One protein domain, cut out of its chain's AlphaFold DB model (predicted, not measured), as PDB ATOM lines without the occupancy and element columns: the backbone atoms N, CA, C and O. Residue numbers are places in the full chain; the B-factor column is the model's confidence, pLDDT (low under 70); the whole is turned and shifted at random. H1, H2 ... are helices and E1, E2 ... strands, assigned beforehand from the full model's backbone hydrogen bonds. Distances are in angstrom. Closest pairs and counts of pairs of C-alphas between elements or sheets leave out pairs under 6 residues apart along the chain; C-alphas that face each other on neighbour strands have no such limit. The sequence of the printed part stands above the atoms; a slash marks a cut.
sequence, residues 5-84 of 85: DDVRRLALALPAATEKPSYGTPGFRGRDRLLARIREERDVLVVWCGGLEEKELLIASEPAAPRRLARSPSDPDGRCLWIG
ATOM      1  N   ASP A   5      18.495  35.327 -19.019       89.12
ATOM      2  CA  ASP A   5      17.629  34.891 -20.115       89.12
ATOM      3  C   ASP A   5      16.643  33.808 -19.666       89.12
ATOM      4  O   ASP A   5      15.481  33.820 -20.082       89.12
ATOM      5  N   ASP A   6      17.063  32.906 -18.770       89.62
ATOM      6  CA  ASP A   6      16.156  31.938 -18.148       89.62
ATOM      7  C   ASP A   6      15.076  32.642 -17.329       89.62
ATOM      8  O   ASP A   6      13.895  32.308 -17.456       89.62
ATOM      9  N   VAL A   7      15.457  33.653 -16.542       88.81
ATOM     10  CA  VAL A   7      14.512  34.469 -15.769       88.81
ATOM     11  C   VAL A   7      13.533  35.178 -16.698       88.81
ATOM     12  O   VAL A   7      12.325  35.090 -16.479       88.81
ATOM     13  N   ARG A   8      14.022  35.836 -17.757       91.69
ATOM     14  CA  ARG A   8      13.177  36.540 -18.731       91.69
ATOM     15  C   ARG A   8      12.178  35.589 -19.381       91.69
ATOM     16  O   ARG A   8      10.984  35.880 -19.415       91.69
ATOM     17  N   ARG A   9      12.648  34.430 -19.844       93.38
ATOM     18  CA  ARG A   9      11.811  33.397 -20.464       93.38
ATOM     19  C   ARG A   9      10.714  32.907 -19.518       93.38
ATOM     20  O   ARG A   9       9.561  32.818 -19.928       93.38
ATOM     21  N   LEU A  10      11.058  32.595 -18.269       92.19
ATOM     22  CA  LEU A  10      10.103  32.084 -17.282       92.19
ATOM     23  C   LEU A  10       9.105  33.158 -16.838       92.19
ATOM     24  O   LEU A  10       7.908  32.894 -16.765       92.19
ATOM     25  N   ALA A  11       9.575  34.377 -16.582       90.50
ATOM     26  CA  ALA A  11       8.723  35.470 -16.135       90.50
ATOM     27  C   ALA A  11       7.723  35.899 -17.218       90.50
ATOM     28  O   ALA A  11       6.557  36.133 -16.907       90.50
ATOM     29  N   LEU A  12       8.149  35.960 -18.484       92.25
ATOM     30  CA  LEU A  12       7.282  36.322 -19.612       92.25
ATOM     31  C   LEU A  12       6.344  35.192 -20.059       92.25
ATOM     32  O   LEU A  12       5.395  35.454 -20.793       92.25
ATOM     33  N   ALA A  13       6.558  33.957 -19.598       93.69
ATOM     34  CA  ALA A  13       5.603  32.869 -19.803       93.69
ATOM     35  C   ALA A  13       4.336  33.023 -18.939       93.69
ATOM     36  O   ALA A  13       3.319  32.382 -19.211       93.69
ATOM     37  N   LEU A  14       4.374  33.866 -17.899       89.31
ATOM     38  CA  LEU A  14       3.220  34.104 -17.039       89.31
ATOM     39  C   LEU A  14       2.168  34.978 -17.750       89.31
ATOM     40  O   LEU A  14       2.512  35.979 -18.387       89.31
ATOM     41  N   PRO A  15       0.864  34.665 -17.619       89.06
ATOM     42  CA  PRO A  15      -0.190  35.452 -18.246       89.06
ATOM     43  C   PRO A  15      -0.148  36.925 -17.831       89.06
ATOM     44  O   PRO A  15      -0.095  37.251 -16.643       89.06
ATOM     45  N   ALA A  16      -0.241  37.821 -18.816       90.06
ATOM     46  CA  ALA A  16      -0.191  39.271 -18.621       90.06
ATOM     47  C   ALA A  16       1.109  39.795 -17.973       90.06
ATOM     48  O   ALA A  16       1.109  40.903 -17.425       90.06
ATOM     49  N   ALA A  17       2.200  39.024 -18.035       93.38
ATOM     50  CA  ALA A  17       3.523  39.495 -17.661       93.38
ATOM     51  C   ALA A  17       4.131  40.383 -18.755       93.38
ATOM     52  O   ALA A  17       4.002  40.122 -19.948       93.38
ATOM     53  N   THR A  18       4.806  41.448 -18.335       93.19
ATOM     54  CA  THR A  18       5.535  42.376 -19.205       93.19
ATOM     55  C   THR A  18       6.878  42.716 -18.583       93.19
ATOM     56  O   THR A  18       6.999  42.807 -17.357       93.19
ATOM     57  N   GLU A  19       7.886  42.926 -19.423       93.75
ATOM     58  CA  GLU A  19       9.181  43.452 -19.004       93.75
ATOM     59  C   GLU A  19       9.144  44.984 -19.068       93.75
ATOM     60  O   GLU A  19       8.777  45.574 -20.085       93.75
ATOM     61  N   LYS A  20       9.479  45.639 -17.956       91.25
ATOM     62  CA  LYS A  20       9.595  47.096 -17.834       91.25
ATOM     63  C   LYS A  20      10.849  47.432 -17.019       91.25
ATOM     64  O   LYS A  20      11.113  46.749 -16.025       91.25
ATOM     65  N   PRO A  21      11.584  48.505 -17.353       88.25
ATOM     66  CA  PRO A  21      12.713  48.944 -16.543       88.25
ATOM     67  C   PRO A  21      12.308  49.200 -15.084       88.25
ATOM     68  O   PRO A  21      11.295  49.838 -14.791       88.25
ATOM     69  N   SER A  22      13.120  48.702 -14.158       84.69
ATOM     70  CA  SER A  22      12.988  48.866 -12.716       84.69
ATOM     71  C   SER A  22      14.331  49.338 -12.173       84.69
ATOM     72  O   SER A  22      15.249  48.539 -12.020       84.69
ATOM     73  N   TYR A  23      14.450  50.637 -11.879       81.81
ATOM     74  CA  TYR A  23      15.706  51.266 -11.439       81.81
ATOM     75  C   TYR A  23      16.881  51.007 -12.402       81.81
ATOM     76  O   TYR A  23      17.962  50.632 -11.969       81.81
ATOM     77  N   GLY A  24      16.646  51.140 -13.713       84.31
ATOM     78  CA  GLY A  24      17.658  50.894 -14.753       84.31
ATOM     79  C   GLY A  24      17.863  49.420 -15.125       84.31
ATOM     80  O   GLY A  24      18.390  49.143 -16.191       84.31
ATOM     81  N   THR A  25      17.365  48.488 -14.309       87.50
ATOM     82  CA  THR A  25      17.514  47.032 -14.504       87.50
ATOM     83  C   THR A  25      16.222  46.360 -14.990       87.50
ATOM     84  O   THR A  25      15.140  46.916 -14.766       87.50
ATOM     85  N   PRO A  26      16.271  45.169 -15.618       90.31
ATOM     86  CA  PRO A  26      15.070  44.435 -16.021       90.31
ATOM     87  C   PRO A  26      14.129  44.124 -14.847       90.31
ATOM     88  O   PRO A  26      14.528  43.552 -13.829       90.31
ATOM     89  N   GLY A  27      12.856  44.497 -14.993       92.31
ATOM     90  CA  GLY A  27      11.783  44.191 -14.048       92.31
ATOM     91  C   GLY A  27      10.599  43.530 -14.747       92.31
ATOM     92  O   GLY A  27      10.168  43.964 -15.809       92.31
ATOM     93  N   PHE A  28      10.033  42.502 -14.128       93.44
ATOM     94  CA  PHE A  28       8.945  41.701 -14.681       93.44
ATOM     95  C   PHE A  28       7.664  41.936 -13.893       93.44
ATOM     96  O   PHE A  28       7.627  41.742 -12.676       93.44
ATOM     97  N   ARG A  29       6.602  42.371 -14.573       92.44
ATOM     98  CA  ARG A  29       5.343  42.781 -13.941       92.44
ATOM     99  C   ARG A  29       4.149  42.056 -14.528       92.44
ATOM    100  O   ARG A  29       3.978  42.080 -15.739       92.44
ATOM    101  N   GLY A  30       3.288  41.515 -13.673       90.88
ATOM    102  CA  GLY A  30       1.981  40.971 -14.040       90.88
ATOM    103  C   GLY A  30       0.870  41.907 -13.577       90.88
ATOM    104  O   GLY A  30       0.796  42.210 -12.387       90.88
ATOM    105  N   ARG A  31       0.014  42.382 -14.494       87.00
ATOM    106  CA  ARG A  31      -1.089  43.324 -14.173       87.00
ATOM    107  C   ARG A  31      -0.626  44.490 -13.270       87.00
ATOM    108  O   ARG A  31      -1.197  44.745 -12.215       87.00
ATOM    109  N   ASP A  32       0.488  45.113 -13.658       82.19
ATOM    110  CA  ASP A  32       1.197  46.205 -12.964       82.19
ATOM    111  C   ASP A  32       1.830  45.893 -11.593       82.19
ATOM    112  O   ASP A  32       2.563  46.726 -11.046       82.19
ATOM    113  N   ARG A  33       1.685  44.670 -11.073       86.50
ATOM    114  CA  ARG A  33       2.401  44.202  -9.876       86.50
ATOM    115  C   ARG A  33       3.765  43.634 -10.246       86.50
ATOM    116  O   ARG A  33       3.878  42.870 -11.199       86.50
ATOM    117  N   LEU A  34       4.800  44.005  -9.494       87.44
ATOM    118  CA  LEU A  34       6.154  43.486  -9.689       87.44
ATOM    119  C   LEU A  34       6.226  42.034  -9.201       87.44
ATOM    120  O   LEU A  34       5.867  41.755  -8.063       87.44
ATOM    121  N   LEU A  35       6.645  41.134 -10.090       90.12
ATOM    122  CA  LEU A  35       6.809  39.703  -9.830       90.12
ATOM    123  C   LEU A  35       8.267  39.389  -9.513       90.12
ATOM    124  O   LEU A  35       8.570  38.717  -8.532       90.12
ATOM    125  N   ALA A  36       9.172  39.912 -10.341       91.12
ATOM    126  CA  ALA A  36      10.601  39.746 -10.166       91.12
ATOM    127  C   ALA A  36      11.373  40.936 -10.740       91.12
ATOM    128  O   ALA A  36      10.882  41.648 -11.618       91.12
ATOM    129  N   ARG A  37      12.597  41.149 -10.268       90.69
ATOM    130  CA  ARG A  37      13.558  42.070 -10.887       90.69
ATOM    131  C   ARG A  37      14.972  41.547 -10.738       90.69
ATOM    132  O   ARG A  37      15.310  40.962  -9.710       90.69
ATOM    133  N   ILE A  38      15.799  41.840 -11.724       89.56
ATOM    134  CA  ILE A  38      17.230  41.567 -11.662       89.56
ATOM    135  C   ILE A  38      17.914  42.764 -10.993       89.56
ATOM    136  O   ILE A  38      17.461  43.906 -11.118       89.56
ATOM    137  N   ARG A  39      18.963  42.515 -10.211       86.62
ATOM    138  CA  ARG A  39      19.866  43.545  -9.696       86.62
ATOM    139  C   ARG A  39      21.258  43.295 -10.260       86.62
ATOM    140  O   ARG A  39      21.820  42.235 -10.016       86.62
ATOM    141  N   GLU A  40      21.813  44.303 -10.925       75.44
ATOM    142  CA  GLU A  40      23.211  44.285 -11.387       75.44
ATOM    143  C   GLU A  40      24.189  44.162 -10.215       75.44
ATOM    144  O   GLU A  40      25.204  43.476 -10.289       75.44
ATOM    145  N   GLU A  41      23.871  44.791  -9.080       68.94
ATOM    146  CA  GLU A  41      24.629  44.572  -7.856       68.94
ATOM    147  C   GLU A  41      24.424  43.138  -7.355       68.94
ATOM    148  O   GLU A  41      23.397  42.826  -6.743       68.94
ATOM    149  N   ARG A  42      25.483  42.332  -7.504       65.94
ATOM    150  CA  ARG A  42      25.687  41.009  -6.885       65.94
ATOM    151  C   ARG A  42      24.984  39.826  -7.563       65.94
ATOM    152  O   ARG A  42      24.845  38.798  -6.904       65.94
ATOM    153  N   ASP A  43      24.558  39.954  -8.821       78.56
ATOM    154  CA  ASP A  43      23.859  38.891  -9.570       78.56
ATOM    155  C   ASP A  43      22.648  38.331  -8.803       78.56
ATOM    156  O   ASP A  43      22.434  37.123  -8.701       78.56
ATOM    157  N   VAL A  44      21.864  39.228  -8.192       85.75
ATOM    158  CA  VAL A  44      20.716  38.857  -7.354       85.75
ATOM    159  C   VAL A  44      19.413  39.055  -8.118       85.75
ATOM    160  O   VAL A  44      19.084  40.159  -8.554       85.75
ATOM    161  N   LEU A  45      18.605  38.002  -8.178       88.62
ATOM    162  CA  LEU A  45      17.205  38.060  -8.570       88.62
ATOM    163  C   LEU A  45      16.338  38.310  -7.331       88.62
ATOM    164  O   LEU A  45      16.376  37.561  -6.361       88.62
ATOM    165  N   VAL A  46      15.522  39.358  -7.357       88.81
ATOM    166  CA  VAL A  46      14.516  39.612  -6.318       88.81
ATOM    167  C   VAL A  46      13.171  39.111  -6.821       88.81
ATOM    168  O   VAL A  46      12.739  39.535  -7.891       88.81
ATOM    169  N   VAL A  47      12.505  38.250  -6.052       89.31
ATOM    170  CA  VAL A  47      11.197  37.661  -6.382       89.31
ATOM    171  C   VAL A  47      10.185  38.003  -5.294       89.31
ATOM    172  O   VAL A  47      10.497  37.920  -4.107       89.31
ATOM    173  N   TRP A  48       8.974  38.386  -5.687       87.19
ATOM    174  CA  TRP A  48       7.858  38.586  -4.763       87.19
ATOM    175  C   TRP A  48       7.155  37.254  -4.491       87.19
ATOM    176  O   TRP A  48       6.721  36.581  -5.424       87.19
ATOM    177  N   CYS A  49       7.021  36.896  -3.214       83.25
ATOM    178  CA  CYS A  49       6.293  35.711  -2.752       83.25
ATOM    179  C   CYS A  49       4.859  36.076  -2.337       83.25
ATOM    180  O   CYS A  49       4.568  37.234  -2.021       83.25
ATOM    181  N   GLY A  50       3.963  35.084  -2.295       77.62
ATOM    182  CA  GLY A  50       2.572  35.269  -1.878       77.62
ATOM    183  C   GLY A  50       2.415  35.572  -0.384       77.62
ATOM    184  O   GLY A  50       1.428  36.189   0.016       77.62
ATOM    185  N   GLY A  51       3.402  35.197   0.438       81.56
ATOM    186  CA  GLY A  51       3.416  35.470   1.873       81.56
ATOM    187  C   GLY A  51       4.698  35.016   2.573       81.56
ATOM    188  O   GLY A  51       5.591  34.428   1.962       81.56
ATOM    189  N   LEU A  52       4.782  35.300   3.877       81.06
ATOM    190  CA  LEU A  52       5.950  34.965   4.698       81.06
ATOM    191  C   LEU A  52       6.126  33.447   4.861       81.06
ATOM    192  O   LEU A  52       7.243  32.962   4.753       81.06
ATOM    193  N   GLU A  53       5.043  32.695   5.066       83.25
ATOM    194  CA  GLU A  53       5.104  31.238   5.265       83.25
ATOM    195  C   GLU A  53       5.689  30.502   4.053       83.25
ATOM    196  O   GLU A  53       6.626  29.722   4.200       83.25
ATOM    197  N   GLU A  54       5.193  30.799   2.847       82.19
ATOM    198  CA  GLU A  54       5.710  30.236   1.590       82.19
ATOM    199  C   GLU A  54       7.213  30.496   1.440       82.19
ATOM    200  O   GLU A  54       7.987  29.610   1.083       82.19
ATOM    201  N   LYS A  55       7.641  31.713   1.767       82.88
ATOM    202  CA  LYS A  55       9.039  32.113   1.690       82.88
ATOM    203  C   LYS A  55       9.924  31.353   2.679       82.88
ATOM    204  O   LYS A  55      11.016  30.935   2.304       82.88
ATOM    205  N   GLU A  56       9.473  31.159   3.916       84.19
ATOM    206  CA  GLU A  56      10.219  30.366   4.900       84.19
ATOM    207  C   GLU A  56      10.323  28.900   4.477       84.19
ATOM    208  O   GLU A  56      11.390  28.306   4.622       84.19
ATOM    209  N   LEU A  57       9.262  28.338   3.888       84.44
ATOM    210  CA  LEU A  57       9.293  26.987   3.324       84.44
ATOM    211  C   LEU A  57      10.307  26.875   2.181       84.44
ATOM    212  O   LEU A  57      11.078  25.920   2.150       84.44
ATOM    213  N   LEU A  58      10.353  27.860   1.278       83.25
ATOM    214  CA  LEU A  58      11.331  27.898   0.189       83.25
ATOM    215  C   LEU A  58      12.768  27.960   0.721       83.25
ATOM    216  O   LEU A  58      13.602  27.156   0.309       83.25
ATOM    217  N   ILE A  59      13.047  28.846   1.682       83.62
ATOM    218  CA  ILE A  59      14.369  28.947   2.324       83.62
ATOM    219  C   ILE A  59      14.738  27.626   3.015       83.62
ATOM    220  O   ILE A  59      15.860  27.144   2.870       83.62
ATOM    221  N   ALA A  60      13.794  27.013   3.731       84.56
ATOM    222  CA  ALA A  60      14.008  25.742   4.417       84.56
ATOM    223  C   ALA A  60      14.188  24.554   3.454       84.56
ATOM    224  O   ALA A  60      14.843  23.579   3.818       84.56
ATOM    225  N   SER A  61      13.627  24.625   2.242       82.75
ATOM    226  CA  SER A  61      13.716  23.567   1.227       82.75
ATOM    227  C   SER A  61      15.085  23.476   0.544       82.75
ATOM    228  O   SER A  61      15.447  22.406   0.056       82.75
ATOM    229  N   GLU A  62      15.885  24.550   0.581       75.06
ATOM    230  CA  GLU A  62      17.275  24.554   0.109       75.06
ATOM    231  C   GLU A  62      18.272  24.839   1.251       75.06
ATOM    232  O   GLU A  62      18.988  25.845   1.241       75.06
ATOM    233  N   PRO A  63      18.400  23.932   2.239       60.78
ATOM    234  CA  PRO A  63      19.226  24.164   3.427       60.78
ATOM    235  C   PRO A  63      20.731  24.265   3.121       60.78
ATOM    236  O   PRO A  63      21.489  24.802   3.925       60.78
ATOM    237  N   ALA A  64      21.180  23.780   1.956       60.81
ATOM    238  CA  ALA A  64      22.565  23.895   1.493       60.81
ATOM    239  C   ALA A  64      22.886  25.251   0.829       60.81
ATOM    240  O   ALA A  64      24.052  25.534   0.556       60.81
ATOM    241  N   ALA A  65      21.878  26.096   0.581       62.69
ATOM    242  CA  ALA A  65      22.016  27.354  -0.148       62.69
ATOM    243  C   ALA A  65      21.402  28.573   0.589       62.69
ATOM    244  O   ALA A  65      20.759  29.411  -0.045       62.69
ATOM    245  N   PRO A  66      21.629  28.772   1.906       54.22
ATOM    246  CA  PRO A  66      21.047  29.898   2.653       54.22
ATOM    247  C   PRO A  66      21.573  31.268   2.192       54.22
ATOM    248  O   PRO A  66      20.951  32.298   2.432       54.22
ATOM    249  N   ARG A  67      22.733  31.300   1.520       57.34
ATOM    250  CA  ARG A  67      23.246  32.502   0.838       57.34
ATOM    251  C   ARG A  67      22.488  32.817  -0.448       57.34
ATOM    252  O   ARG A  67      22.461  33.974  -0.860       57.34
ATOM    253  N   ARG A  68      21.903  31.784  -1.050       67.62
ATOM    254  CA  ARG A  68      21.159  31.852  -2.293       67.62
ATOM    255  C   ARG A  68      19.762  32.366  -2.033       67.62
ATOM    256  O   ARG A  68      19.408  33.362  -2.634       67.62
ATOM    257  N   LEU A  69      19.017  31.750  -1.114       79.25
ATOM    258  CA  LEU A  69      17.659  32.157  -0.748       79.25
ATOM    259  C   LEU A  69      17.675  32.935   0.571       79.25
ATOM    260  O   LEU A  69      17.853  32.355   1.639       79.25
ATOM    261  N   ALA A  70      17.470  34.249   0.509       81.50
ATOM    262  CA  ALA A  70      17.525  35.111   1.688       81.50
ATOM    263  C   ALA A  70      16.356  36.096   1.763       81.50
ATOM    264  O   ALA A  70      15.795  36.534   0.754       81.50
ATOM    265  N   ARG A  71      15.996  36.510   2.984       81.12
ATOM    266  CA  ARG A  71      15.048  37.615   3.169       81.12
ATOM    267  C   ARG A  71      15.657  38.911   2.635       81.12
ATOM    268  O   ARG A  71      16.811  39.217   2.918       81.12
ATOM    269  N   SER A  72      14.856  39.694   1.918       75.81
ATOM    270  CA  SER A  72      15.244  41.042   1.509       75.81
ATOM    271  C   SER A  72      15.403  41.965   2.732       75.81
ATOM    272  O   SER A  72      14.408  42.209   3.413       75.81
ATOM    273  N   PRO A  73      16.594  42.528   3.012       72.44
ATOM    274  CA  PRO A  73      16.791  43.475   4.114       72.44
ATOM    275  C   PRO A  73      16.060  44.811   3.914       72.44
ATOM    276  O   PRO A  73      15.773  45.502   4.883       72.44
ATOM    277  N   SER A  74      15.746  45.181   2.669       68.81
ATOM    278  CA  SER A  74      15.020  46.414   2.338       68.81
ATOM    279  C   SER A  74      13.498  46.237   2.297       68.81
ATOM    280  O   SER A  74      12.798  47.155   1.882       68.81
ATOM    281  N   ASP A  75      12.986  45.056   2.656       73.50
ATOM    282  CA  ASP A  75      11.550  44.768   2.685       73.50
ATOM    283  C   ASP A  75      11.139  44.253   4.075       73.50
ATOM    284  O   ASP A  75      11.193  43.042   4.326       73.50
ATOM    285  N   PRO A  76      10.752  45.157   4.993       67.00
ATOM    286  CA  PRO A  76      10.405  44.798   6.366       67.00
ATOM    287  C   PRO A  76       9.147  43.922   6.445       67.00
ATOM    288  O   PRO A  76       8.992  43.170   7.403       67.00
ATOM    289  N   ASP A  77       8.292  43.961   5.418       73.62
ATOM    290  CA  ASP A  77       7.072  43.153   5.340       73.62
ATOM    291  C   ASP A  77       7.351  41.712   4.882       73.62
ATOM    292  O   ASP A  77       6.449  40.876   4.837       73.62
ATOM    293  N   GLY A  78       8.596  41.407   4.506       73.44
ATOM    294  CA  GLY A  78       9.028  40.060   4.156       73.44
ATOM    295  C   GLY A  78       8.462  39.519   2.842       73.44
ATOM    296  O   GLY A  78       8.625  38.328   2.584       73.44
ATOM    297  N   ARG A  79       7.875  40.369   1.997       79.12
ATOM    298  CA  ARG A  79       7.220  40.023   0.725       79.12
ATOM    299  C   ARG A  79       8.191  39.640  -0.396       79.12
ATOM    300  O   ARG A  79       7.773  39.026  -1.371       79.12
ATOM    301  N   CYS A  80       9.474  39.970  -0.258       83.94
ATOM    302  CA  CYS A  80      10.500  39.717  -1.267       83.94
ATOM    303  C   CYS A  80      11.540  38.697  -0.794       83.94
ATOM    304  O   CYS A  80      12.095  38.811   0.309       83.94
ATOM    305  N   LEU A  81      11.863  37.745  -1.662       86.69
ATOM    306  CA  LEU A  81      12.967  36.800  -1.542       86.69
ATOM    307  C   LEU A  81      14.115  37.240  -2.459       86.69
ATOM    308  O   LEU A  81      13.890  37.630  -3.603       86.69
ATOM    309  N   TRP A  82      15.342  37.220  -1.946       87.31
ATOM    310  CA  TRP A  82      16.556  37.401  -2.739       87.31
ATOM    311  C   TRP A  82      17.077  36.028  -3.136       87.31
ATOM    312  O   TRP A  82      17.192  35.157  -2.277       87.31
ATOM    313  N   ILE A  83      17.373  35.873  -4.423       86.06
ATOM    314  CA  ILE A  83      17.957  34.690  -5.046       86.06
ATOM    315  C   ILE A  83      19.313  35.112  -5.620       86.06
ATOM    316  O   ILE A  83      19.362  35.787  -6.644       86.06
ATOM    317  N   GLY A  84      20.395  34.808  -4.911       81.31
ATOM    318  CA  GLY A  84      21.771  35.102  -5.331       81.31
ATOM    319  C   GLY A  84      22.457  33.928  -6.045       81.31
ATOM    320  O   GLY A  84      21.811  32.905  -6.279       81.31
TER     321      GLY A  84
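This is residues 5 to 84 of the 85 residues of a protein of Solirubrobacterales bacterium (UniProt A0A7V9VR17). One strongly twisted sheet of six antiparallel strands runs the length of this domain, with a helix over each end part of it: H1 over the part made by E1, E2 and E3, and H2 over the end made by E6 and E5. The strands' lines turn by 116 degrees from edge to edge, and the two helices stay far from each other. The printed part has 80 residues, with two named helices and six named strands in the order H1 E1 E2 E3 E4 H2 E5 E6; across the sheet the order is E1 E2 E3 E4 E6 E5. The class is mixed, helices and strands, and the whole is compact, with a radius of gyration of the C-alphas of 12.5 A and spans of 31 by 24 by 24 A.

Begin with the sheet: find C-alpha 17 at (3.523, 39.495, -17.661), where E1 starts, residues 17 to 22, 14.2 A long. E2 is residues 25 to 30, 16.7 A; E3 is residues 33 to 39, 17.5 A; E4 is residues 44 to 48, 13.1 A. E5 is residues 69 to 71, 7.2 A, and E6 is residues 80 to 83, 9.8 A, ending at C-alpha 83 at (17.957, 34.690, -5.046). H1 is residues 5 to 12, 10.5 A, from C-alpha 5 at (17.629, 34.891, -20.115), and H2 is residues 52 to 61, 14.2 A.

E1 to E4 form a meander, each strand the antiparallel neighbour of the one before. Look at N 20 and O 27, 2.8 A apart, for E1 and E2; N 28 and O 36, 2.8 A, for E2 and E3; and N 46 and O 37, 2.9 A, for E3 and E4. Next come N 47 and O 81, 2.9 A, for E4 and E6, then N 82 and O 70, 2.8 A, for the hairpin of E5 and E6. E4, H2 and E5 make a split strand-helix-strand unit, two strands running the same way with E6 between them, and its crossover is right-handed. H1 is on the sheet at a height of 8.8 A, over E2 and only just not over E3, on which 2 of its C-alphas fall; it runs along the strands, at 13 degrees to E2 on the local plane. Its closest C-alphas to E2 are those of Ala 11 and Phe 28, 6.4 A apart. H2 is on the sheet at a height of 8.6 A, over E6 and E5, and runs only just slantwise to the strands, at 30.4 degrees to E5 on the local plane; the closest C-alphas of H2 and E5 are those of Ile 59 and Leu 69, 5.5 A apart. The helices and the sheet make two layers, H1 and H2 on one face, and H1 and H2 are apart. In both helices every O i to N i+4 pair is within hydrogen-bond range.

The two C-alphas farthest apart are those of Arg 31 and Ala 64, 34.4 A. The printed part has no cut, and no link is long; those from H2 to E5 and from E5 to E6 are short, the others tight. The mean pLDDT of the printed part is 82.9; look for values under 70 at residues 41 to 42, 63 to 68, 74 and 76.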